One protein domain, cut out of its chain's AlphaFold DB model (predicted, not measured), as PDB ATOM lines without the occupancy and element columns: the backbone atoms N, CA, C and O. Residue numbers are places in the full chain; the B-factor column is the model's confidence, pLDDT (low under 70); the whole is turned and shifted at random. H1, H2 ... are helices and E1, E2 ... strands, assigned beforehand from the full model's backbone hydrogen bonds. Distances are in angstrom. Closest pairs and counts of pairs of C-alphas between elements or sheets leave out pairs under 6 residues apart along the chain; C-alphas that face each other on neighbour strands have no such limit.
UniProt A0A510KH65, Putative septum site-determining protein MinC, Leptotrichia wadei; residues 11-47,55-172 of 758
ATOM      1  N   LEU A  11      -8.100  46.482  36.558       76.38
ATOM      2  CA  LEU A  11      -8.780  46.763  35.286       76.38
ATOM      3  C   LEU A  11     -10.278  47.029  35.464       76.38
ATOM      4  O   LEU A  11     -10.814  47.921  34.817       76.38
ATOM      5  N   PHE A  12     -10.950  46.276  36.335       76.31
ATOM      6  CA  PHE A  12     -12.401  46.368  36.531       76.31
ATOM      7  C   PHE A  12     -12.823  47.156  37.775       76.31
ATOM      8  O   PHE A  12     -14.016  47.232  38.056       76.31
ATOM      9  N   SER A  13     -11.883  47.776  38.489       77.81
ATOM     10  CA  SER A  13     -12.175  48.651  39.627       77.81
ATOM     11  C   SER A  13     -11.726  50.090  39.400       77.81
ATOM     12  O   SER A  13     -12.490  51.005  39.676       77.81
ATOM     13  N   GLN A  14     -10.503  50.312  38.905       80.12
ATOM     14  CA  GLN A  14      -9.941  51.658  38.716       80.12
ATOM     15  C   GLN A  14      -9.935  52.093  37.249       80.12
ATOM     16  O   GLN A  14     -10.066  53.278  36.965       80.12
ATOM     17  N   TYR A  15      -9.841  51.140  36.315       81.06
ATOM     18  CA  TYR A  15      -9.774  51.412  34.872       81.06
ATOM     19  C   TYR A  15     -11.009  50.902  34.114       81.06
ATOM     20  O   TYR A  15     -10.916  50.480  32.960       81.06
ATOM     21  N   VAL A  16     -12.179  50.954  34.761       74.81
ATOM     22  CA  VAL A  16     -13.433  50.363  34.260       74.81
ATOM     23  C   VAL A  16     -13.840  50.931  32.908       74.81
ATOM     24  O   VAL A  16     -14.195  50.173  32.007       74.81
ATOM     25  N   ASP A  17     -13.769  52.250  32.740       79.50
ATOM     26  CA  ASP A  17     -14.184  52.902  31.496       79.50
ATOM     27  C   ASP A  17     -13.240  52.564  30.342       79.50
ATOM     28  O   ASP A  17     -13.689  52.301  29.227       79.50
ATOM     29  N   LEU A  18     -11.940  52.453  30.622       76.00
ATOM     30  CA  LEU A  18     -10.962  51.986  29.647       76.00
ATOM     31  C   LEU A  18     -11.227  50.526  29.258       76.00
ATOM     32  O   LEU A  18     -11.244  50.205  28.071       76.00
ATOM     33  N   ALA A  19     -11.489  49.648  30.231       69.69
ATOM     34  CA  ALA A  19     -11.866  48.265  29.959       69.69
ATOM     35  C   ALA A  19     -13.161  48.190  29.127       69.69
ATOM     36  O   ALA A  19     -13.227  47.414  28.173       69.69
ATOM     37  N   ARG A  20     -14.151  49.047  29.418       72.25
ATOM     38  CA  ARG A  20     -15.437  49.120  28.708       72.25
ATOM     39  C   ARG A  20     -15.278  49.579  27.257       72.25
ATOM     40  O   ARG A  20     -15.834  48.950  26.363       72.25
ATOM     41  N   VAL A  21     -14.478  50.615  26.998       73.62
ATOM     42  CA  VAL A  21     -14.203  51.118  25.636       73.62
ATOM     43  C   VAL A  21     -13.517  50.056  24.766       73.62
ATOM     44  O   VAL A  21     -13.735  49.995  23.553       73.62
ATOM     45  N   LYS A  22     -12.709  49.177  25.367       70.44
ATOM     46  CA  LYS A  22     -11.991  48.116  24.646       70.44
ATOM     47  C   LYS A  22     -12.884  46.925  24.276       70.44
ATOM     48  O   LYS A  22     -12.553  46.241  23.310       70.44
ATOM     49  N   LEU A  23     -14.031  46.728  24.946       64.06
ATOM     50  CA  LEU A  23     -15.022  45.675  24.632       64.06
ATOM     51  C   LEU A  23     -15.557  45.745  23.191       64.06
ATOM     52  O   LEU A  23     -15.940  44.717  22.639       64.06
ATOM     53  N   GLY A  24     -15.541  46.925  22.561       61.78
ATOM     54  CA  GLY A  24     -15.994  47.124  21.178       61.78
ATOM     55  C   GLY A  24     -14.913  46.987  20.097       61.78
ATOM     56  O   GLY A  24     -15.210  47.186  18.922       61.78
ATOM     57  N   GLN A  25     -13.655  46.694  20.452       66.81
ATOM     58  CA  GLN A  25     -12.516  46.761  19.522       66.81
ATOM     59  C   GLN A  25     -11.943  45.364  19.216       66.81
ATOM     60  O   GLN A  25     -11.613  44.596  20.117       66.81
ATOM     61  N   ARG A  26     -11.792  45.023  17.927       66.12
ATOM     62  CA  ARG A  26     -11.329  43.695  17.478       66.12
ATOM     63  C   ARG A  26      -9.832  43.486  17.755       66.12
ATOM     64  O   ARG A  26      -9.009  44.270  17.293       66.12
ATOM     65  N   GLY A  27      -9.484  42.387  18.432       64.94
ATOM     66  CA  GLY A  27      -8.108  41.878  18.526       64.94
ATOM     67  C   GLY A  27      -7.184  42.661  19.460       64.94
ATOM     68  O   GLY A  27      -5.967  42.530  19.349       64.94
ATOM     69  N   LYS A  28      -7.732  43.476  20.370       73.06
ATOM     70  CA  LYS A  28      -6.925  44.275  21.297       73.06
ATOM     71  C   LYS A  28      -6.687  43.552  22.620       73.06
ATOM     72  O   LYS A  28      -7.587  42.947  23.199       73.06
ATOM     73  N   LEU A  29      -5.447  43.652  23.089       79.25
ATOM     74  CA  LEU A  29      -4.985  43.165  24.380       79.25
ATOM     75  C   LEU A  29      -4.746  44.359  25.299       79.25
ATOM     76  O   LEU A  29      -3.875  45.178  25.014       79.25
ATOM     77  N   THR A  30      -5.470  44.424  26.410       82.62
ATOM     78  CA  THR A  30      -5.238  45.420  27.461       82.62
ATOM     79  C   THR A  30      -4.662  44.720  28.679       82.62
ATOM     80  O   THR A  30      -5.128  43.649  29.069       82.62
ATOM     81  N   ARG A  31      -3.615  45.297  29.271       85.00
ATOM     82  CA  ARG A  31      -2.960  44.722  30.445       85.00
ATOM     83  C   ARG A  31      -2.516  45.797  31.431       85.00
ATOM     84  O   ARG A  31      -2.118  46.879  31.001       85.00
ATOM     85  N   THR A  32      -2.559  45.475  32.722       82.19
ATOM     86  CA  THR A  32      -2.008  46.334  33.791       82.19
ATOM     87  C   THR A  32      -0.487  46.439  33.662       82.19
ATOM     88  O   THR A  32       0.108  45.734  32.848       82.19
ATOM     89  N   ASN A  33       0.176  47.288  34.442       78.06
ATOM     90  CA  ASN A  33       1.631  47.480  34.403       78.06
ATOM     91  C   ASN A  33       2.122  48.033  33.043       78.06
ATOM     92  O   ASN A  33       3.234  47.740  32.607       78.06
ATOM     93  N   THR A  34       1.282  48.802  32.348       81.44
ATOM     94  CA  THR A  34       1.631  49.516  31.108       81.44
ATOM     95  C   THR A  34       1.399  51.013  31.294       81.44
ATOM     96  O   THR A  34       0.672  51.388  32.209       81.44
ATOM     97  N   PRO A  35       1.955  51.891  30.440       81.62
ATOM     98  CA  PRO A  35       1.620  53.315  30.492       81.62
ATOM     99  C   PRO A  35       0.113  53.595  30.349       81.62
ATOM    100  O   PRO A  35      -0.379  54.568  30.906       81.62
ATOM    101  N   GLU A  36      -0.623  52.732  29.632       80.25
ATOM    102  CA  GLU A  36      -2.076  52.842  29.426       80.25
ATOM    103  C   GLU A  36      -2.882  52.435  30.674       80.25
ATOM    104  O   GLU A  36      -3.922  53.022  30.965       80.25
ATOM    105  N   VAL A  37      -2.394  51.443  31.424       82.94
ATOM    106  CA  VAL A  37      -2.988  50.968  32.684       82.94
ATOM    107  C   VAL A  37      -1.876  50.848  33.729       82.94
ATOM    108  O   VAL A  37      -1.333  49.749  33.923       82.94
ATOM    109  N   PRO A  38      -1.466  51.967  34.353       78.81
ATOM    110  CA  PRO A  38      -0.366  51.956  35.303       78.81
ATOM    111  C   PRO A  38      -0.766  51.254  36.608       78.81
ATOM    112  O   PRO A  38      -1.927  51.235  37.005       78.81
ATOM    113  N   GLY A  39       0.224  50.678  37.290       76.25
ATOM    114  CA  GLY A  39       0.036  49.990  38.569       76.25
ATOM    115  C   GLY A  39      -0.034  48.466  38.458       76.25
ATOM    116  O   GLY A  39      -0.469  47.915  37.447       76.25
ATOM    117  N   ASN A  40       0.421  47.802  39.525       75.25
ATOM    118  CA  ASN A  40       0.444  46.347  39.657       75.25
ATOM    119  C   ASN A  40      -0.725  45.877  40.519       75.25
ATOM    120  O   ASN A  40      -1.059  46.510  41.519       75.25
ATOM    121  N   THR A  41      -1.295  44.724  40.187       73.25
ATOM    122  CA  THR A  41      -2.375  44.126  40.993       73.25
ATOM    123  C   THR A  41      -1.852  43.394  42.214       73.25
ATOM    124  O   THR A  41      -2.513  43.353  43.249       73.25
ATOM    125  N   LEU A  42      -0.631  42.872  42.110       75.25
ATOM    126  CA  LEU A  42       0.159  42.360  43.217       75.25
ATOM    127  C   LEU A  42       1.597  42.840  43.036       75.25
ATOM    128  O   LEU A  42       2.123  42.819  41.925       75.25
ATOM    129  N   THR A  43       2.253  43.233  44.119       77.56
ATOM    130  CA  THR A  43       3.675  43.590  44.089       77.56
ATOM    131  C   THR A  43       4.457  42.514  44.822       77.56
ATOM    132  O   THR A  43       4.176  42.233  45.990       77.56
ATOM    133  N   GLY A  44       5.421  41.903  44.134       73.75
ATOM    134  CA  GLY A  44       6.321  40.930  44.742       73.75
ATOM    135  C   GLY A  44       7.168  41.593  45.821       73.75
ATOM    136  O   GLY A  44       7.635  42.716  45.642       73.75
ATOM    137  N   LYS A  45       7.356  40.913  46.952       73.94
ATOM    138  CA  LYS A  45       8.203  41.376  48.056       73.94
ATOM    139  C   LYS A  45       9.057  40.226  48.565       73.94
ATOM    140  O   LYS A  45       8.569  39.096  48.652       73.94
ATOM    141  N   ILE A  46      10.296  40.539  48.926       69.44
ATOM    142  CA  ILE A  46      11.159  39.655  49.708       69.44
ATOM    143  C   ILE A  46      10.929  39.938  51.194       69.44
ATOM    144  O   ILE A  46      10.719  41.084  51.589       69.44
ATOM    145  N   GLU A  47      10.906  38.887  52.001       61.72
ATOM    146  CA  GLU A  47      10.731  38.971  53.447       61.72
ATOM    147  C   GLU A  47      11.930  38.286  54.093       61.72
ATOM    148  O   GLU A  47      12.201  37.120  53.807       61.72
ATOM    149  N   GLY A  55      23.249  45.047  66.225       69.81
ATOM    150  CA  GLY A  55      24.277  45.780  66.961       69.81
ATOM    151  C   GLY A  55      23.670  47.093  67.459       69.81
ATOM    152  O   GLY A  55      22.965  47.768  66.708       69.81
ATOM    153  N   LYS A  56      23.863  47.442  68.733       72.06
ATOM    154  CA  LYS A  56      23.194  48.590  69.362       72.06
ATOM    155  C   LYS A  56      24.207  49.476  70.086       72.06
ATOM    156  O   LYS A  56      24.983  48.990  70.900       72.06
ATOM    157  N   VAL A  57      24.147  50.781  69.832       75.62
ATOM    158  CA  VAL A  57      24.764  51.826  70.660       75.62
ATOM    159  C   VAL A  57      23.641  52.733  71.143       75.62
ATOM    160  O   VAL A  57      23.058  53.475  70.353       75.62
ATOM    161  N   LEU A  58      23.295  52.645  72.425       69.25
ATOM    162  CA  LEU A  58      22.148  53.348  73.002       69.25
ATOM    163  C   LEU A  58      22.612  54.284  74.116       69.25
ATOM    164  O   LEU A  58      23.413  53.892  74.960       69.25
ATOM    165  N   ALA A  59      22.074  55.500  74.147       58.09
ATOM    166  CA  ALA A  59      22.231  56.422  75.265       58.09
ATOM    167  C   ALA A  59      20.949  57.242  75.453       58.09
ATOM    168  O   ALA A  59      20.408  57.760  74.481       58.09
ATOM    169  N   SER A  60      20.488  57.449  76.688       49.38
ATOM    170  CA  SER A  60      19.394  58.407  76.944       49.38
ATOM    171  C   SER A  60      19.812  59.871  76.786       49.38
ATOM    172  O   SER A  60      18.963  60.742  76.622       49.38
ATOM    173  N   GLY A  61      21.118  60.151  76.810       60.94
ATOM    174  CA  GLY A  61      21.692  61.474  76.573       60.94
ATOM    175  C   GLY A  61      22.253  61.633  75.160       60.94
ATOM    176  O   GLY A  61      21.636  61.244  74.168       60.94
ATOM    177  N   ASN A  62      23.444  62.223  75.074       66.56
ATOM    178  CA  ASN A  62      24.136  62.465  73.812       66.56
ATOM    179  C   ASN A  62      25.101  61.314  73.480       66.56
ATOM    180  O   ASN A  62      25.741  60.769  74.375       66.56
ATOM    181  N   ILE A  63      25.275  61.012  72.195       76.44
ATOM    182  CA  ILE A  63      26.333  60.144  71.667       76.44
ATOM    183  C   ILE A  63      27.284  61.019  70.851       76.44
ATOM    184  O   ILE A  63      26.851  61.718  69.939       76.44
ATOM    185  N   THR A  64      28.582  60.966  71.148       80.38
ATOM    186  CA  THR A  64      29.621  61.577  70.303       80.38
ATOM    187  C   THR A  64      30.584  60.501  69.833       80.38
ATOM    188  O   THR A  64      31.132  59.768  70.651       80.38
ATOM    189  N   ILE A  65      30.806  60.418  68.526       83.75
ATOM    190  CA  ILE A  65      31.740  59.484  67.902       83.75
ATOM    191  C   ILE A  65      32.774  60.301  67.134       83.75
ATOM    192  O   ILE A  65      32.425  60.987  66.178       83.75
ATOM    193  N   ASN A  66      34.041  60.211  67.537       80.69
ATOM    194  CA  ASN A  66      35.177  60.774  66.807       80.69
ATOM    195  C   ASN A  66      36.018  59.611  66.273       80.69
ATOM    196  O   ASN A  66      36.586  58.862  67.063       80.69
ATOM    197  N   SER A  67      36.081  59.425  64.956       75.62
ATOM    198  CA  SER A  67      36.809  58.293  64.362       75.62
ATOM    199  C   SER A  67      37.446  58.655  63.028       75.62
ATOM    200  O   SER A  67      36.882  59.411  62.257       75.62
ATOM    201  N   ALA A  68      38.584  58.064  62.668       80.06
ATOM    202  CA  ALA A  68      39.053  58.165  61.284       80.06
ATOM    203  C   ALA A  68      38.084  57.452  60.318       80.06
ATOM    204  O   ALA A  68      37.720  57.988  59.277       80.06
ATOM    205  N   ASN A  69      37.616  56.256  60.682       85.62
ATOM    206  CA  ASN A  69      36.719  55.439  59.869       85.62
ATOM    207  C   ASN A  69      35.542  54.988  60.721       85.62
ATOM    208  O   ASN A  69      35.713  54.250  61.691       85.62
ATOM    209  N   PHE A  70      34.345  55.422  60.363       88.44
ATOM    210  CA  PHE A  70      33.130  55.051  61.055       88.44
ATOM    211  C   PHE A  70      32.205  54.273  60.123       88.44
ATOM    212  O   PHE A  70      31.818  54.776  59.071       88.44
ATOM    213  N   LYS A  71      31.841  53.053  60.525       91.00
ATOM    214  CA  LYS A  71      30.938  52.176  59.780       91.00
ATOM    215  C   LYS A  71      29.827  51.663  60.688       91.00
ATOM    216  O   LYS A  71      30.077  50.828  61.550       91.00
ATOM    217  N   ASN A  72      28.605  52.129  60.457       86.75
ATOM    218  CA  ASN A  72      27.396  51.561  61.041       86.75
ATOM    219  C   ASN A  72      26.780  50.565  60.051       86.75
ATOM    220  O   ASN A  72      26.269  50.970  59.004       86.75
ATOM    221  N   ARG A  73      26.852  49.266  60.360       84.94
ATOM    222  CA  ARG A  73      26.340  48.202  59.488       84.94
ATOM    223  C   ARG A  73      25.427  47.246  60.242       84.94
ATOM    224  O   ARG A  73      25.796  46.756  61.301       84.94
ATOM    225  N   ASP A  74      24.241  47.020  59.692       77.31
ATOM    226  CA  ASP A  74      23.142  46.236  60.263       77.31
ATOM    227  C   ASP A  74      22.858  46.544  61.751       77.31
ATOM    228  O   ASP A  74      22.565  45.650  62.544       77.31
ATOM    229  N   SER A  75      23.006  47.815  62.145       77.75
ATOM    230  CA  SER A  75      23.081  48.249  63.551       77.75
ATOM    231  C   SER A  75      22.333  49.563  63.818       77.75
ATOM    232  O   SER A  75      22.127  50.382  62.917       77.75
ATOM    233  N   ILE A  76      21.930  49.775  65.073       77.25
ATOM    234  CA  ILE A  76      21.207  50.959  65.555       77.25
ATOM    235  C   ILE A  76      22.107  51.789  66.470       77.25
ATOM    236  O   ILE A  76      22.684  51.279  67.428       77.25
ATOM    237  N   ILE A  77      22.149  53.094  66.222       80.12
ATOM    238  CA  ILE A  77      22.744  54.095  67.105       80.12
ATOM    239  C   ILE A  77      21.650  55.069  67.497       80.12
ATOM    240  O   ILE A  77      21.093  55.739  66.631       80.12
ATOM    241  N   SER A  78      21.328  55.133  68.784       74.19
ATOM    242  CA  SER A  78      20.212  55.931  69.286       74.19
ATOM    243  C   SER A  78      20.614  56.730  70.516       74.19
ATOM    244  O   SER A  78      20.894  56.161  71.572       74.19
ATOM    245  N   GLY A  79      20.640  58.055  70.369       65.38
ATOM    246  CA  GLY A  79      20.800  59.005  71.467       65.38
ATOM    247  C   GLY A  79      19.468  59.669  71.811       65.38
ATOM    248  O   GLY A  79      18.752  60.101  70.916       65.38
ATOM    249  N   GLY A  80      19.124  59.811  73.090       55.88
ATOM    250  CA  GLY A  80      17.938  60.574  73.500       55.88
ATOM    251  C   GLY A  80      18.065  62.084  73.239       55.88
ATOM    252  O   GLY A  80      17.046  62.766  73.099       55.88
ATOM    253  N   GLY A  81      19.302  62.588  73.132       67.00
ATOM    254  CA  GLY A  81      19.673  63.962  72.776       67.00
ATOM    255  C   GLY A  81      20.404  64.059  71.427       67.00
ATOM    256  O   GLY A  81      19.874  63.677  70.388       67.00
ATOM    257  N   LEU A  82      21.616  64.610  71.417       73.38
ATOM    258  CA  LEU A  82      22.461  64.770  70.228       73.38
ATOM    259  C   LEU A  82      23.203  63.469  69.885       73.38
ATOM    260  O   LEU A  82      23.911  62.937  70.733       73.38
ATOM    261  N   VAL A  83      23.153  63.028  68.630       76.19
ATOM    262  CA  VAL A  83      24.106  62.065  68.059       76.19
ATOM    263  C   VAL A  83      25.034  62.797  67.097       76.19
ATOM    264  O   VAL A  83      24.616  63.231  66.028       76.19
ATOM    265  N   ASN A  84      26.297  62.959  67.482       82.75
ATOM    266  CA  ASN A  84      27.313  63.660  66.704       82.75
ATOM    267  C   ASN A  84      28.398  62.685  66.239       82.75
ATOM    268  O   ASN A  84      29.126  62.132  67.060       82.75
ATOM    269  N   VAL A  85      28.527  62.486  64.931       84.31
ATOM    270  CA  VAL A  85      29.546  61.632  64.315       84.31
ATOM    271  C   VAL A  85      30.523  62.512  63.548       84.31
ATOM    272  O   VAL A  85      30.189  63.026  62.486       84.31
ATOM    273  N   ASN A  86      31.737  62.661  64.067       80.00
ATOM    274  CA  ASN A  86      32.850  63.293  63.372       80.00
ATOM    275  C   ASN A  86      33.767  62.190  62.846       80.00
ATOM    276  O   ASN A  86      34.419  61.498  63.633       80.00
ATOM    277  N   ALA A  87      33.817  62.008  61.526       82.25
ATOM    278  CA  ALA A  87      34.694  61.000  60.948       82.25
ATOM    279  C   ALA A  87      35.371  61.422  59.655       82.25
ATOM    280  O   ALA A  87      34.826  62.236  58.932       82.25
ATOM    281  N   THR A  88      36.542  60.873  59.323       82.19
ATOM    282  CA  THR A  88      37.129  61.101  57.987       82.19
ATOM    283  C   THR A  88      36.333  60.345  56.925       82.19
ATOM    284  O   THR A  88      35.924  60.937  55.927       82.19
ATOM    285  N   ASN A  89      36.059  59.064  57.174       78.25
ATOM    286  CA  ASN A  89      35.236  58.203  56.334       78.25
ATOM    287  C   ASN A  89      34.006  57.737  57.120       78.25
ATOM    288  O   ASN A  89      34.145  57.202  58.218       78.25
ATOM    289  N   PHE A  90      32.817  57.923  56.556       89.19
ATOM    290  CA  PHE A  90      31.542  57.551  57.161       89.19
ATOM    291  C   PHE A  90      30.773  56.597  56.245       89.19
ATOM    292  O   PHE A  90      30.478  56.939  55.104       89.19
ATOM    293  N   GLU A  91      30.398  55.429  56.753       86.25
ATOM    294  CA  GLU A  91      29.534  54.460  56.083       86.25
ATOM    295  C   GLU A  91      28.353  54.119  57.000       86.25
ATOM    296  O   GLU A  91      28.535  53.716  58.146       86.25
ATOM    297  N   ASN A  92      27.131  54.245  56.491       85.31
ATOM    298  CA  ASN A  92      25.932  53.717  57.137       85.31
ATOM    299  C   ASN A  92      25.239  52.811  56.121       85.31
ATOM    300  O   ASN A  92      24.662  53.314  55.155       85.31
ATOM    301  N   SER A  93      25.354  51.494  56.274       81.75
ATOM    302  CA  SER A  93      25.024  50.543  55.206       81.75
ATOM    303  C   SER A  93      24.322  49.296  55.717       81.75
ATOM    304  O   SER A  93      24.548  48.859  56.836       81.75
ATOM    305  N   VAL A  94      23.455  48.717  54.896       82.25
ATOM    306  CA  VAL A  94      22.797  47.431  55.148       82.25
ATOM    307  C   VAL A  94      23.541  46.360  54.357       82.25
ATOM    308  O   VAL A  94      23.925  46.587  53.205       82.25
ATOM    309  N   THR A  95      23.762  45.188  54.952       79.75
ATOM    310  CA  THR A  95      24.303  44.039  54.221       79.75
ATOM    311  C   THR A  95      23.331  43.618  53.137       79.75
ATOM    312  O   THR A  95      22.166  43.362  53.423       79.75
ATOM    313  N   LEU A  96      23.819  43.497  51.905       79.44
ATOM    314  CA  LEU A  96      23.059  42.943  50.793       79.44
ATOM    315  C   LEU A  96      23.650  41.589  50.389       79.44
ATOM    316  O   LEU A  96      24.868  41.445  50.297       79.44
ATOM    317  N   GLY A  97      22.770  40.618  50.174       74.81
ATOM    318  CA  GLY A  97      23.056  39.304  49.613       74.81
ATOM    319  C   GLY A  97      22.623  39.223  48.151       74.81
ATOM    320  O   GLY A  97      22.738  40.194  47.397       74.81
ATOM    321  N   ASN A  98      22.121  38.060  47.739       80.38
ATOM    322  CA  ASN A  98      21.825  37.807  46.334       80.38
ATOM    323  C   ASN A  98      20.642  38.641  45.819       80.38
ATOM    324  O   ASN A  98      19.668  38.912  46.528       80.38
ATOM    325  N   ALA A  99      20.727  39.015  44.542       82.31
ATOM    326  CA  ALA A  99      19.624  39.611  43.804       82.31
ATOM    327  C   ALA A  99      18.546  38.551  43.531       82.31
ATOM    328  O   ALA A  99      18.808  37.510  42.930       82.31
ATOM    329  N   VAL A 100      17.315  38.841  43.934       82.69
ATOM    330  CA  VAL A 100      16.145  37.984  43.754       82.69
ATOM    331  C   VAL A 100      15.171  38.671  42.807       82.69
ATOM    332  O   VAL A 100      14.653  39.754  43.088       82.69
ATOM    333  N   GLN A 101      14.881  38.028  41.677       88.25
ATOM    334  CA  GLN A 101      13.876  38.504  40.730       88.25
ATOM    335  C   GLN A 101      12.485  38.441  41.377       88.25
ATOM    336  O   GLN A 101      11.927  37.360  41.578       88.25
ATOM    337  N   LEU A 102      11.893  39.599  41.677       85.56
ATOM    338  CA  LEU A 102      10.537  39.656  42.217       85.56
ATOM    339  C   LEU A 102       9.525  39.409  41.101       85.56
ATOM    340  O   LEU A 102       9.796  39.644  39.919       85.56
ATOM    341  N   LYS A 103       8.336  38.947  41.489       86.12
ATOM    342  CA  LYS A 103       7.215  38.716  40.581       86.12
ATOM    343  C   LYS A 103       6.060  39.648  40.916       86.12
ATOM    344  O   LYS A 103       5.566  39.625  42.042       86.12
ATOM    345  N   ASN A 104       5.625  40.442  39.945       85.00
ATOM    346  CA  ASN A 104       4.449  41.299  40.079       85.00
ATOM    347  C   ASN A 104       3.240  40.630  39.422       85.00
ATOM    348  O   ASN A 104       3.368  39.944  38.410       85.00
ATOM    349  N   GLY A 105       2.059  40.849  39.990       85.75
ATOM    350  CA  GLY A 105       0.793  40.478  39.378       85.75
ATOM    351  C   GLY A 105       0.478  41.404  38.212       85.75
ATOM    352  O   GLY A 105       0.571  42.629  38.335       85.75
ATOM    353  N   GLN A 106       0.099  40.809  37.087       85.75
ATOM    354  CA  GLN A 106      -0.387  41.512  35.914       85.75
ATOM    355  C   GLN A 106      -1.723  40.894  35.481       85.75
ATOM    356  O   GLN A 106      -1.916  39.676  35.520       85.75
ATOM    357  N   GLU A 107      -2.672  41.739  35.092       87.88
ATOM    358  CA  GLU A 107      -3.961  41.311  34.543       87.88
ATOM    359  C   GLU A 107      -3.958  41.524  33.030       87.88
ATOM    360  O   GLU A 107      -3.440  42.532  32.553       87.88
ATOM    361  N   LYS A 108      -4.506  40.575  32.267       86.62
ATOM    362  CA  LYS A 108      -4.683  40.634  30.807       86.62
ATOM    363  C   LYS A 108      -6.158  40.464  30.501       86.62
ATOM    364  O   LYS A 108      -6.748  39.455  30.882       86.62
ATOM    365  N   LEU A 109      -6.711  41.411  29.757       83.69
ATOM    366  CA  LEU A 109      -8.005  41.303  29.109       83.69
ATOM    367  C   LEU A 109      -7.782  41.247  27.596       83.69
ATOM    368  O   LEU A 109      -7.272  42.198  27.001       83.69
ATOM    369  N   TYR A 110      -8.144  40.123  26.984       81.94
ATOM    370  CA  TYR A 110      -8.090  39.926  25.539       81.94
ATOM    371  C   TYR A 110      -9.488  39.705  24.979       81.94
ATOM    372  O   TYR A 110     -10.233  38.874  25.492       81.94
ATOM    373  N   LEU A 111      -9.840  40.431  23.921       75.12
ATOM    374  CA  LEU A 111     -11.178  40.395  23.337       75.12
ATOM    375  C   LEU A 111     -11.103  40.019  21.861       75.12
ATOM    376  O   LEU A 111     -10.450  40.679  21.048       75.12
ATOM    377  N   THR A 112     -11.809  38.947  21.511       69.50
ATOM    378  CA  THR A 112     -11.859  38.408  20.153       69.50
ATOM    379  C   THR A 112     -13.284  38.493  19.634       69.50
ATOM    380  O   THR A 112     -14.196  37.912  20.216       69.50
ATOM    381  N   TYR A 113     -13.472  39.184  18.513       69.19
ATOM    382  CA  TYR A 113     -14.766  39.289  17.845       69.19
ATOM    383  C   TYR A 113     -14.704  38.537  16.516       69.19
ATOM    384  O   TYR A 113     -13.814  38.795  15.697       69.19
ATOM    385  N   ARG A 114     -15.622  37.591  16.306       66.06
ATOM    386  CA  ARG A 114     -15.775  36.858  15.042       66.06
ATOM    387  C   ARG A 114     -17.098  37.255  14.398       66.06
ATOM    388  O   ARG A 114     -18.146  37.177  15.036       66.06
ATOM    389  N   HIS A 115     -17.032  37.678  13.140       62.59
ATOM    390  CA  HIS A 115     -18.200  38.035  12.344       62.59
ATOM    391  C   HIS A 115     -18.428  36.939  11.301       62.59
ATOM    392  O   HIS A 115     -17.584  36.735  10.431       62.59
ATOM    393  N   GLY A 116     -19.522  36.190  11.436       61.22
ATOM    394  CA  GLY A 116     -20.003  35.264  10.415       61.22
ATOM    395  C   GLY A 116     -21.198  35.860   9.673       61.22
ATOM    396  O   GLY A 116     -21.879  36.738  10.195       61.22
ATOM    397  N   SER A 117     -21.504  35.342   8.483       61.88
ATOM    398  CA  SER A 117     -22.575  35.847   7.606       61.88
ATOM    399  C   SER A 117     -23.997  35.763   8.189       61.88
ATOM    400  O   SER A 117     -24.913  36.357   7.630       61.88
ATOM    401  N   ARG A 118     -24.209  35.040   9.302       64.12
ATOM    402  CA  ARG A 118     -25.518  34.924   9.983       64.12
ATOM    403  C   ARG A 118     -25.486  35.079  11.510       64.12
ATOM    404  O   ARG A 118     -26.550  35.172  12.114       64.12
ATOM    405  N   ARG A 119     -24.310  35.097  12.155       61.34
ATOM    406  CA  ARG A 119     -24.150  35.308  13.611       61.34
ATOM    407  C   ARG A 119     -22.809  35.976  13.921       61.34
ATOM    408  O   ARG A 119     -21.788  35.630  13.330       61.34
ATOM    409  N   SER A 120     -22.818  36.894  14.885       67.69
ATOM    410  CA  SER A 120     -21.611  37.459  15.501       67.69
ATOM    411  C   SER A 120     -21.375  36.819  16.864       67.69
ATOM    412  O   SER A 120     -22.332  36.609  17.605       67.69
ATOM    413  N   SER A 121     -20.119  36.541  17.214       69.75
ATOM    414  CA  SER A 121     -19.741  36.066  18.551       69.75
ATOM    415  C   SER A 121     -18.565  36.871  19.098       69.75
ATOM    416  O   SER A 121     -17.562  37.046  18.398       69.75
ATOM    417  N   ALA A 122     -18.666  37.300  20.355       69.12
ATOM    418  CA  ALA A 122     -17.592  37.944  21.103       69.12
ATOM    419  C   ALA A 122     -17.109  37.007  22.213       69.12
ATOM    420  O   ALA A 122     -17.913  36.556  23.022       69.12
ATOM    421  N   ASN A 123     -15.803  36.753  22.269       72.31
ATOM    422  CA  ASN A 123     -15.164  36.008  23.349       72.31
ATOM    423  C   ASN A 123     -14.153  36.916  24.049       72.31
ATOM    424  O   ASN A 123     -13.231  37.429  23.409       72.31
ATOM    425  N   GLY A 124     -14.325  37.106  25.355       73.12
ATOM    426  CA  GLY A 124     -13.382  37.819  26.211       73.12
ATOM    427  C   GLY A 124     -12.663  36.862  27.148       73.12
ATOM    428  O   GLY A 124     -13.308  36.133  27.893       73.12
ATOM    429  N   THR A 125     -11.334  36.890  27.133       79.44
ATOM    430  CA  THR A 125     -10.495  36.138  28.065       79.44
ATOM    431  C   THR A 125      -9.849  37.107  29.040       79.44
ATOM    432  O   THR A 125      -9.046  37.956  28.650       79.44
ATOM    433  N   TYR A 126     -10.180  36.955  30.318       83.56
ATOM    434  CA  TYR A 126      -9.495  37.620  31.414       83.56
ATOM    435  C   TYR A 126      -8.555  36.633  32.105       83.56
ATOM    436  O   TYR A 126      -8.952  35.521  32.443       83.56
ATOM    437  N   SER A 127      -7.303  37.030  32.304       84.62
ATOM    438  CA  SER A 127      -6.282  36.192  32.936       84.62
ATOM    439  C   SER A 127      -5.411  37.003  33.890       84.62
ATOM    440  O   SER A 127      -5.111  38.173  33.642       84.62
ATOM    441  N   ARG A 128      -4.995  36.365  34.988       85.19
ATOM    442  CA  ARG A 128      -4.021  36.896  35.947       85.19
ATOM    443  C   ARG A 128      -2.765  36.047  35.892       85.19
ATOM    444  O   ARG A 128      -2.855  34.824  35.890       85.19
ATOM    445  N   TYR A 129      -1.612  36.688  35.849       85.69
ATOM    446  CA  TYR A 129      -0.322  36.017  35.742       85.69
ATOM    447  C   TYR A 129       0.732  36.798  36.521       85.69
ATOM    448  O   TYR A 129       0.542  37.964  36.876       85.69
ATOM    449  N   LEU A 130       1.825  36.108  36.830       85.75
ATOM    450  CA  LEU A 130       2.990  36.682  37.480       85.75
ATOM    451  C   LEU A 130       4.048  36.974  36.418       85.75
ATOM    452  O   LEU A 130       4.496  36.060  35.730       85.75
ATOM    453  N   GLU A 131       4.470  38.225  36.318       85.62
ATOM    454  CA  GLU A 131       5.569  38.649  35.444       85.62
ATOM    455  C   GLU A 131       6.780  39.071  36.261       85.62
ATOM    456  O   GLU A 131       6.677  39.344  37.460       85.62
ATOM    457  N   ASN A 132       7.935  39.152  35.600       86.06
ATOM    458  CA  ASN A 132       9.132  39.737  36.194       86.06
ATOM    459  C   ASN A 132       8.845  41.182  36.629       86.06
ATOM    460  O   ASN A 132       8.510  42.042  35.817       86.06
ATOM    461  N   GLY A 133       8.936  41.420  37.934       80.75
ATOM    462  CA  GLY A 133       8.905  42.739  38.547       80.75
ATOM    463  C   GLY A 133      10.311  43.313  38.723       80.75
ATOM    464  O   GLY A 133      11.226  43.006  37.962       80.75
ATOM    465  N   GLY A 134      10.484  44.138  39.755       81.38
ATOM    466  CA  GLY A 134      11.803  44.642  40.141       81.38
ATOM    467  C   GLY A 134      12.718  43.553  40.714       81.38
ATOM    468  O   GLY A 134      12.297  42.421  40.959       81.38
ATOM    469  N   ILE A 135      13.971  43.918  40.962       80.56
ATOM    470  CA  ILE A 135      14.929  43.083  41.690       80.56
ATOM    471  C   ILE A 135      14.835  43.442  43.176       80.56
ATOM    472  O   ILE A 135      14.907  44.614  43.543       80.56
ATOM    473  N   GLY A 136      14.634  42.438  44.024       76.38
ATOM    474  CA  GLY A 136      14.822  42.539  45.467       76.38
ATOM    475  C   GLY A 136      16.213  42.040  45.835       76.38
ATOM    476  O   GLY A 136      16.811  41.279  45.084       76.38
ATOM    477  N   TYR A 137      16.721  42.438  46.991       77.38
ATOM    478  CA  TYR A 137      17.973  41.909  47.522       77.38
ATOM    479  C   TYR A 137      17.683  41.227  48.847       77.38
ATOM    480  O   TYR A 137      16.896  41.738  49.646       77.38
ATOM    481  N   GLU A 138      18.314  40.080  49.079       73.19
ATOM    482  CA  GLU A 138      18.461  39.571  50.440       73.19
ATOM    483  C   GLU A 138      19.154  40.657  51.266       73.19
ATOM    484  O   GLU A 138      20.162  41.209  50.828       73.19
ATOM    485  N   SER A 139      18.598  41.024  52.417       71.81
ATOM    486  CA  SER A 139      19.134  42.115  53.228       71.81
ATOM    487  C   SER A 139      19.332  41.695  54.677       71.81
ATOM    488  O   SER A 139      18.523  40.948  55.237       71.81
ATOM    489  N   GLY A 140      20.391  42.229  55.283       71.00
ATOM    490  CA  GLY A 140      20.610  42.229  56.723       71.00
ATOM    491  C   GLY A 140      19.615  43.127  57.461       71.00
ATOM    492  O   GLY A 140      18.563  43.507  56.931       71.00
ATOM    493  N   GLN A 141      19.940  43.457  58.710       72.31
ATOM    494  CA  GLN A 141      19.114  44.354  59.510       72.31
ATOM    495  C   GLN A 141      19.235  45.810  59.012       72.31
ATOM    496  O   GLN A 141      20.280  46.214  58.512       72.31
ATOM    497  N   PRO A 142      18.191  46.642  59.152       73.00
ATOM    498  CA  PRO A 142      18.299  48.078  58.922       73.00
ATOM    499  C   PRO A 142      19.430  48.732  59.730       73.00
ATOM    500  O   PRO A 142      19.538  48.522  60.935       73.00
ATOM    501  N   SER A 143      20.205  49.605  59.088       78.88
ATOM    502  CA  SER A 143      21.190  50.449  59.775       78.88
ATOM    503  C   SER A 143      20.595  51.817  60.067       78.88
ATOM    504  O   SER A 143      20.190  52.521  59.138       78.88
ATOM    505  N   ILE A 144      20.502  52.185  61.342       80.19
ATOM    506  CA  ILE A 144      19.794  53.387  61.800       80.19
ATOM    507  C   ILE A 144      20.715  54.220  62.688       80.19
ATOM    508  O   ILE A 144      21.349  53.692  63.594       80.19
ATOM    509  N   ILE A 145      20.747  55.530  62.446       78.81
ATOM    510  CA  ILE A 145      21.319  56.519  63.362       78.81
ATOM    511  C   ILE A 145      20.227  57.530  63.694       78.81
ATOM    512  O   ILE A 145      19.664  58.147  62.787       78.81
ATOM    513  N   GLU A 146      19.920  57.698  64.975       73.25
ATOM    514  CA  GLU A 146      18.849  58.574  65.431       73.25
ATOM    515  C   GLU A 146      19.194  59.353  66.700       73.25
ATOM    516  O   GLU A 146      19.892  58.866  67.588       73.25
ATOM    517  N   GLY A 147      18.638  60.558  66.795       65.62
ATOM    518  CA  GLY A 147      18.604  61.347  68.016       65.62
ATOM    519  C   GLY A 147      17.662  62.537  67.905       65.62
ATOM    520  O   GLY A 147      17.060  62.772  66.852       65.62
ATOM    521  N   ALA A 148      17.534  63.309  68.987       63.22
ATOM    522  CA  ALA A 148      16.877  64.614  68.940       63.22
ATOM    523  C   ALA A 148      17.515  65.497  67.856       63.22
ATOM    524  O   ALA A 148      16.821  66.116  67.054       63.22
ATOM    525  N   VAL A 149      18.846  65.450  67.769       69.38
ATOM    526  CA  VAL A 149      19.636  66.038  66.684       69.38
ATOM    527  C   VAL A 149      20.641  64.996  66.206       69.38
ATOM    528  O   VAL A 149      21.304  64.389  67.042       69.38
ATOM    529  N   VAL A 150      20.790  64.803  64.893       77.50
ATOM    530  CA  VAL A 150      21.880  63.999  64.323       77.50
ATOM    531  C   VAL A 150      22.778  64.857  63.442       77.50
ATOM    532  O   VAL A 150      22.342  65.399  62.427       77.50
ATOM    533  N   ASN A 151      24.053  64.921  63.815       78.38
ATOM    534  CA  ASN A 151      25.103  65.603  63.074       78.38
ATOM    535  C   ASN A 151      26.097  64.564  62.552       78.38
ATOM    536  O   ASN A 151      26.669  63.808  63.332       78.38
ATOM    537  N   VAL A 152      26.314  64.534  61.237       82.75
ATOM    538  CA  VAL A 152      27.354  63.709  60.608       82.75
ATOM    539  C   VAL A 152      28.328  64.640  59.900       82.75
ATOM    540  O   VAL A 152      28.042  65.151  58.819       82.75
ATOM    541  N   ASN A 153      29.481  64.854  60.522       78.69
ATOM    542  CA  ASN A 153      30.571  65.658  59.994       78.69
ATOM    543  C   ASN A 153      31.631  64.718  59.418       78.69
ATOM    544  O   ASN A 153      32.538  64.283  60.129       78.69
ATOM    545  N   ALA A 154      31.501  64.386  58.132       78.88
ATOM    546  CA  ALA A 154      32.490  63.577  57.433       78.88
ATOM    547  C   ALA A 154      32.765  64.079  56.009       78.88
ATOM    548  O   ALA A 154      31.813  64.251  55.245       78.88
ATOM    549  N   PRO A 155      34.039  64.300  55.621       74.31
ATOM    550  CA  PRO A 155      34.383  64.703  54.263       74.31
ATOM    551  C   PRO A 155      34.156  63.573  53.251       74.31
ATOM    552  O   PRO A 155      33.848  63.862  52.099       74.31
ATOM    553  N   ASN A 156      34.264  62.302  53.661       77.25
ATOM    554  CA  ASN A 156      34.005  61.158  52.790       77.25
ATOM    555  C   ASN A 156      32.823  60.316  53.299       77.25
ATOM    556  O   ASN A 156      32.934  59.609  54.301       77.25
ATOM    557  N   ILE A 157      31.695  60.374  52.588       84.88
ATOM    558  CA  ILE A 157      30.502  59.558  52.859       84.88
ATOM    559  C   ILE A 157      30.466  58.396  51.864       84.88
ATOM    560  O   ILE A 157      30.172  58.578  50.681       84.88
ATOM    561  N   ILE A 158      30.719  57.193  52.366       78.31
ATOM    562  CA  ILE A 158      30.677  55.939  51.618       78.31
ATOM    563  C   ILE A 158      29.213  55.515  51.469       78.31
ATOM    564  O   ILE A 158      28.525  55.234  52.453       78.31
ATOM    565  N   LYS A 159      28.735  55.459  50.221       78.62
ATOM    566  CA  LYS A 159      27.389  54.990  49.866       78.62
ATOM    567  C   LYS A 159      27.458  53.637  49.174       78.62
ATOM    568  O   LYS A 159      28.340  53.392  48.355       78.62
ATOM    569  N   ASN A 160      26.485  52.782  49.465       72.75
ATOM    570  CA  ASN A 160      26.265  51.560  48.712       72.75
ATOM    571  C   ASN A 160      25.774  51.924  47.292       72.75
ATOM    572  O   ASN A 160      24.861  52.753  47.174       72.75
ATOM    573  N   PRO A 161      26.339  51.320  46.225       75.44
ATOM    574  CA  PRO A 161      25.857  51.500  44.853       75.44
ATOM    575  C   PRO A 161      24.371  51.163  44.681       75.44
ATOM    576  O   PRO A 161      23.703  51.714  43.811       75.44
ATOM    577  N   ILE A 162      23.846  50.266  45.522       71.44
ATOM    578  CA  ILE A 162      22.428  49.925  45.588       71.44
ATOM    579  C   ILE A 162      21.780  50.793  46.666       71.44
ATOM    580  O   ILE A 162      22.123  50.692  47.844       71.44
ATOM    581  N   GLU A 163      20.796  51.613  46.281       69.88
ATOM    582  CA  GLU A 163      20.140  52.563  47.191       69.88
ATOM    583  C   GLU A 163      19.542  51.877  48.432       69.88
ATOM    584  O   GLU A 163      19.696  52.375  49.546       69.88
ATOM    585  N   ALA A 164      18.940  50.695  48.254       65.56
ATOM    586  CA  ALA A 164      18.383  49.878  49.334       65.56
ATOM    587  C   ALA A 164      19.437  49.352  50.330       65.56
ATOM    588  O   ALA A 164      19.081  48.932  51.428       65.56
ATOM    589  N   GLY A 165      20.719  49.380  49.959       64.62
ATOM    590  CA  GLY A 165      21.849  49.039  50.821       64.62
ATOM    591  C   GLY A 165      22.368  50.207  51.658       64.62
ATOM    592  O   GLY A 165      23.337  50.025  52.393       64.62
ATOM    593  N   ASN A 166      21.776  51.402  51.556       71.69
ATOM    594  CA  ASN A 166      22.122  52.544  52.402       71.69
ATOM    595  C   ASN A 166      21.272  52.558  53.682       71.69
ATOM    596  O   ASN A 166      20.050  52.402  53.640       71.69
ATOM    597  N   GLY A 167      21.920  52.779  54.824       67.50
ATOM    598  CA  GLY A 167      21.264  52.987  56.113       67.50
ATOM    599  C   GLY A 167      20.584  54.356  56.219       67.50
ATOM    600  O   GLY A 167      20.810  55.256  55.409       67.50
ATOM    601  N   LYS A 168      19.749  54.536  57.246       71.19
ATOM    602  CA  LYS A 168      19.005  55.779  57.499       71.19
ATOM    603  C   LYS A 168      19.594  56.601  58.634       71.19
ATOM    604  O   LYS A 168      20.100  56.059  59.611       71.19
ATOM    605  N   VAL A 169      19.464  57.918  58.495       69.75
ATOM    606  CA  VAL A 169      19.791  58.923  59.513       69.75
ATOM    607  C   VAL A 169      18.517  59.724  59.799       69.75
ATOM    608  O   VAL A 169      17.885  60.200  58.853       69.75
ATOM    609  N   LEU A 170      18.093  59.818  61.063       55.97
ATOM    610  CA  LEU A 170      16.793  60.374  61.471       55.97
ATOM    611  C   LEU A 170      16.951  61.485  62.526       55.97
ATOM    612  O   LEU A 170      17.582  61.258  63.552       55.97
ATOM    613  N   ASN A 171      16.312  62.643  62.312       54.81
ATOM    614  CA  ASN A 171      16.252  63.770  63.264       54.81
ATOM    615  C   ASN A 171      14.866  63.866  63.921       54.81
ATOM    616  O   ASN A 171      13.853  63.707  63.227       54.81
ATOM    617  N   ASN A 172      14.795  64.192  65.218       41.38
ATOM    618  CA  ASN A 172      13.522  64.400  65.916       41.38
ATOM    619  C   ASN A 172      13.154  65.896  65.990       41.38
ATOM    620  O   ASN A 172      13.622  66.618  66.862       41.38
TER     621      ASN A 172
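What this domain is: This is residues 11 to 47 and 55 to 172 of the 758 residues of the protein "Putative septum site-determining protein MinC" of Leptotrichia wadei (UniProt A0A510KH65). A small head of stacked turns, with two sheets face to face as a sandwich, E2 E4 E8 E11 and E3 E5 E9 E10, runs on into a long twisted hairpin, E6 and E7. This arm makes the length; its tip, residues 115 to 120, sticks out, while E1 pairs with E6 and the small helix H1 grazes that sheet. The printed part has 155 residues, with one named helix followed by eleven named strands, H1 then E1 to E11, and is mostly strand. The sheet E2 E4 E8 E11 runs in that order and is parallel, E3 E5 E9 E10 is branched and parallel, and E1 E6 E7 runs in that order and is antiparallel. The whole is extended, with a radius of gyration of the C-alphas of 25.9 A and spans of 87 by 30 by 26 A.

How they stand to each other: In the strongly twisted branched sheet, E5, residues 82 to 93, has E3, residues 63 to 73, on one side and E9, residues 149 to 153, and E10, residues 156 to 158, on the other side. E3 bends by 120 degrees at residue 68 and E5 by 118 degrees at residue 88. N 65 and O 84 are 2.8 A apart, N 85 and O 151 2.8 A, and N 90 and O 156 2.8 A, each within hydrogen-bond range. The other sheet of the sandwich runs E2, residues 55 to 59, E4, residues 75 to 79, E8, residues 144 to 147, and E11, residues 168 to 171, with N 57 and O 76 at 2.9 A, N 77 and O 144 at 2.8 A, and N 170 and O 145 at 2.9 A. The best planes of the two sheets are 23 degrees apart; the closest C-alphas of E5 and E8, Val 83 and Gly 147, are 5.5 A apart. E5 runs on into E6, residues 96 to 115, at 76 degrees. E6 and E7, residues 120 to 139, form an antiparallel hairpin at 173 degrees, with N 108 and O 127 at 2.8 A. E1, residues 29 to 31, is antiparallel to E6, with N 30 and O 109 at 2.9 A. H1, residues 16 to 22, only grazes this sheet with its residues 18 to 22; every O i to N i+4 pair in H1 is within hydrogen-bond range.

Where its parts are: H1 begins at C-alpha 16 (-13.433, 50.363, 34.260). From first to last C-alpha, E6 measures 56.6 A, E7 55.7 A, E5 20.8 A and E3 17.1 A. E6 ends at C-alpha 115 (-18.200, 38.035, 12.344), and E11 ends at C-alpha 171 (16.252, 63.770, 63.264).

The domain as a whole: The C-alphas farthest apart, those of Asn 66 and Arg 118, are 87.1 A apart. Residues 48 to 54 are not printed, and C-alphas 47 and 55 are 20.3 A apart across the cut. Residues 32 to 47 hold no named element; of the links that are printed whole, none is long. The mean pLDDT of the printed part is 75.6, with 39 residues under 70, among them residues 112 to 122 and 169 to 172.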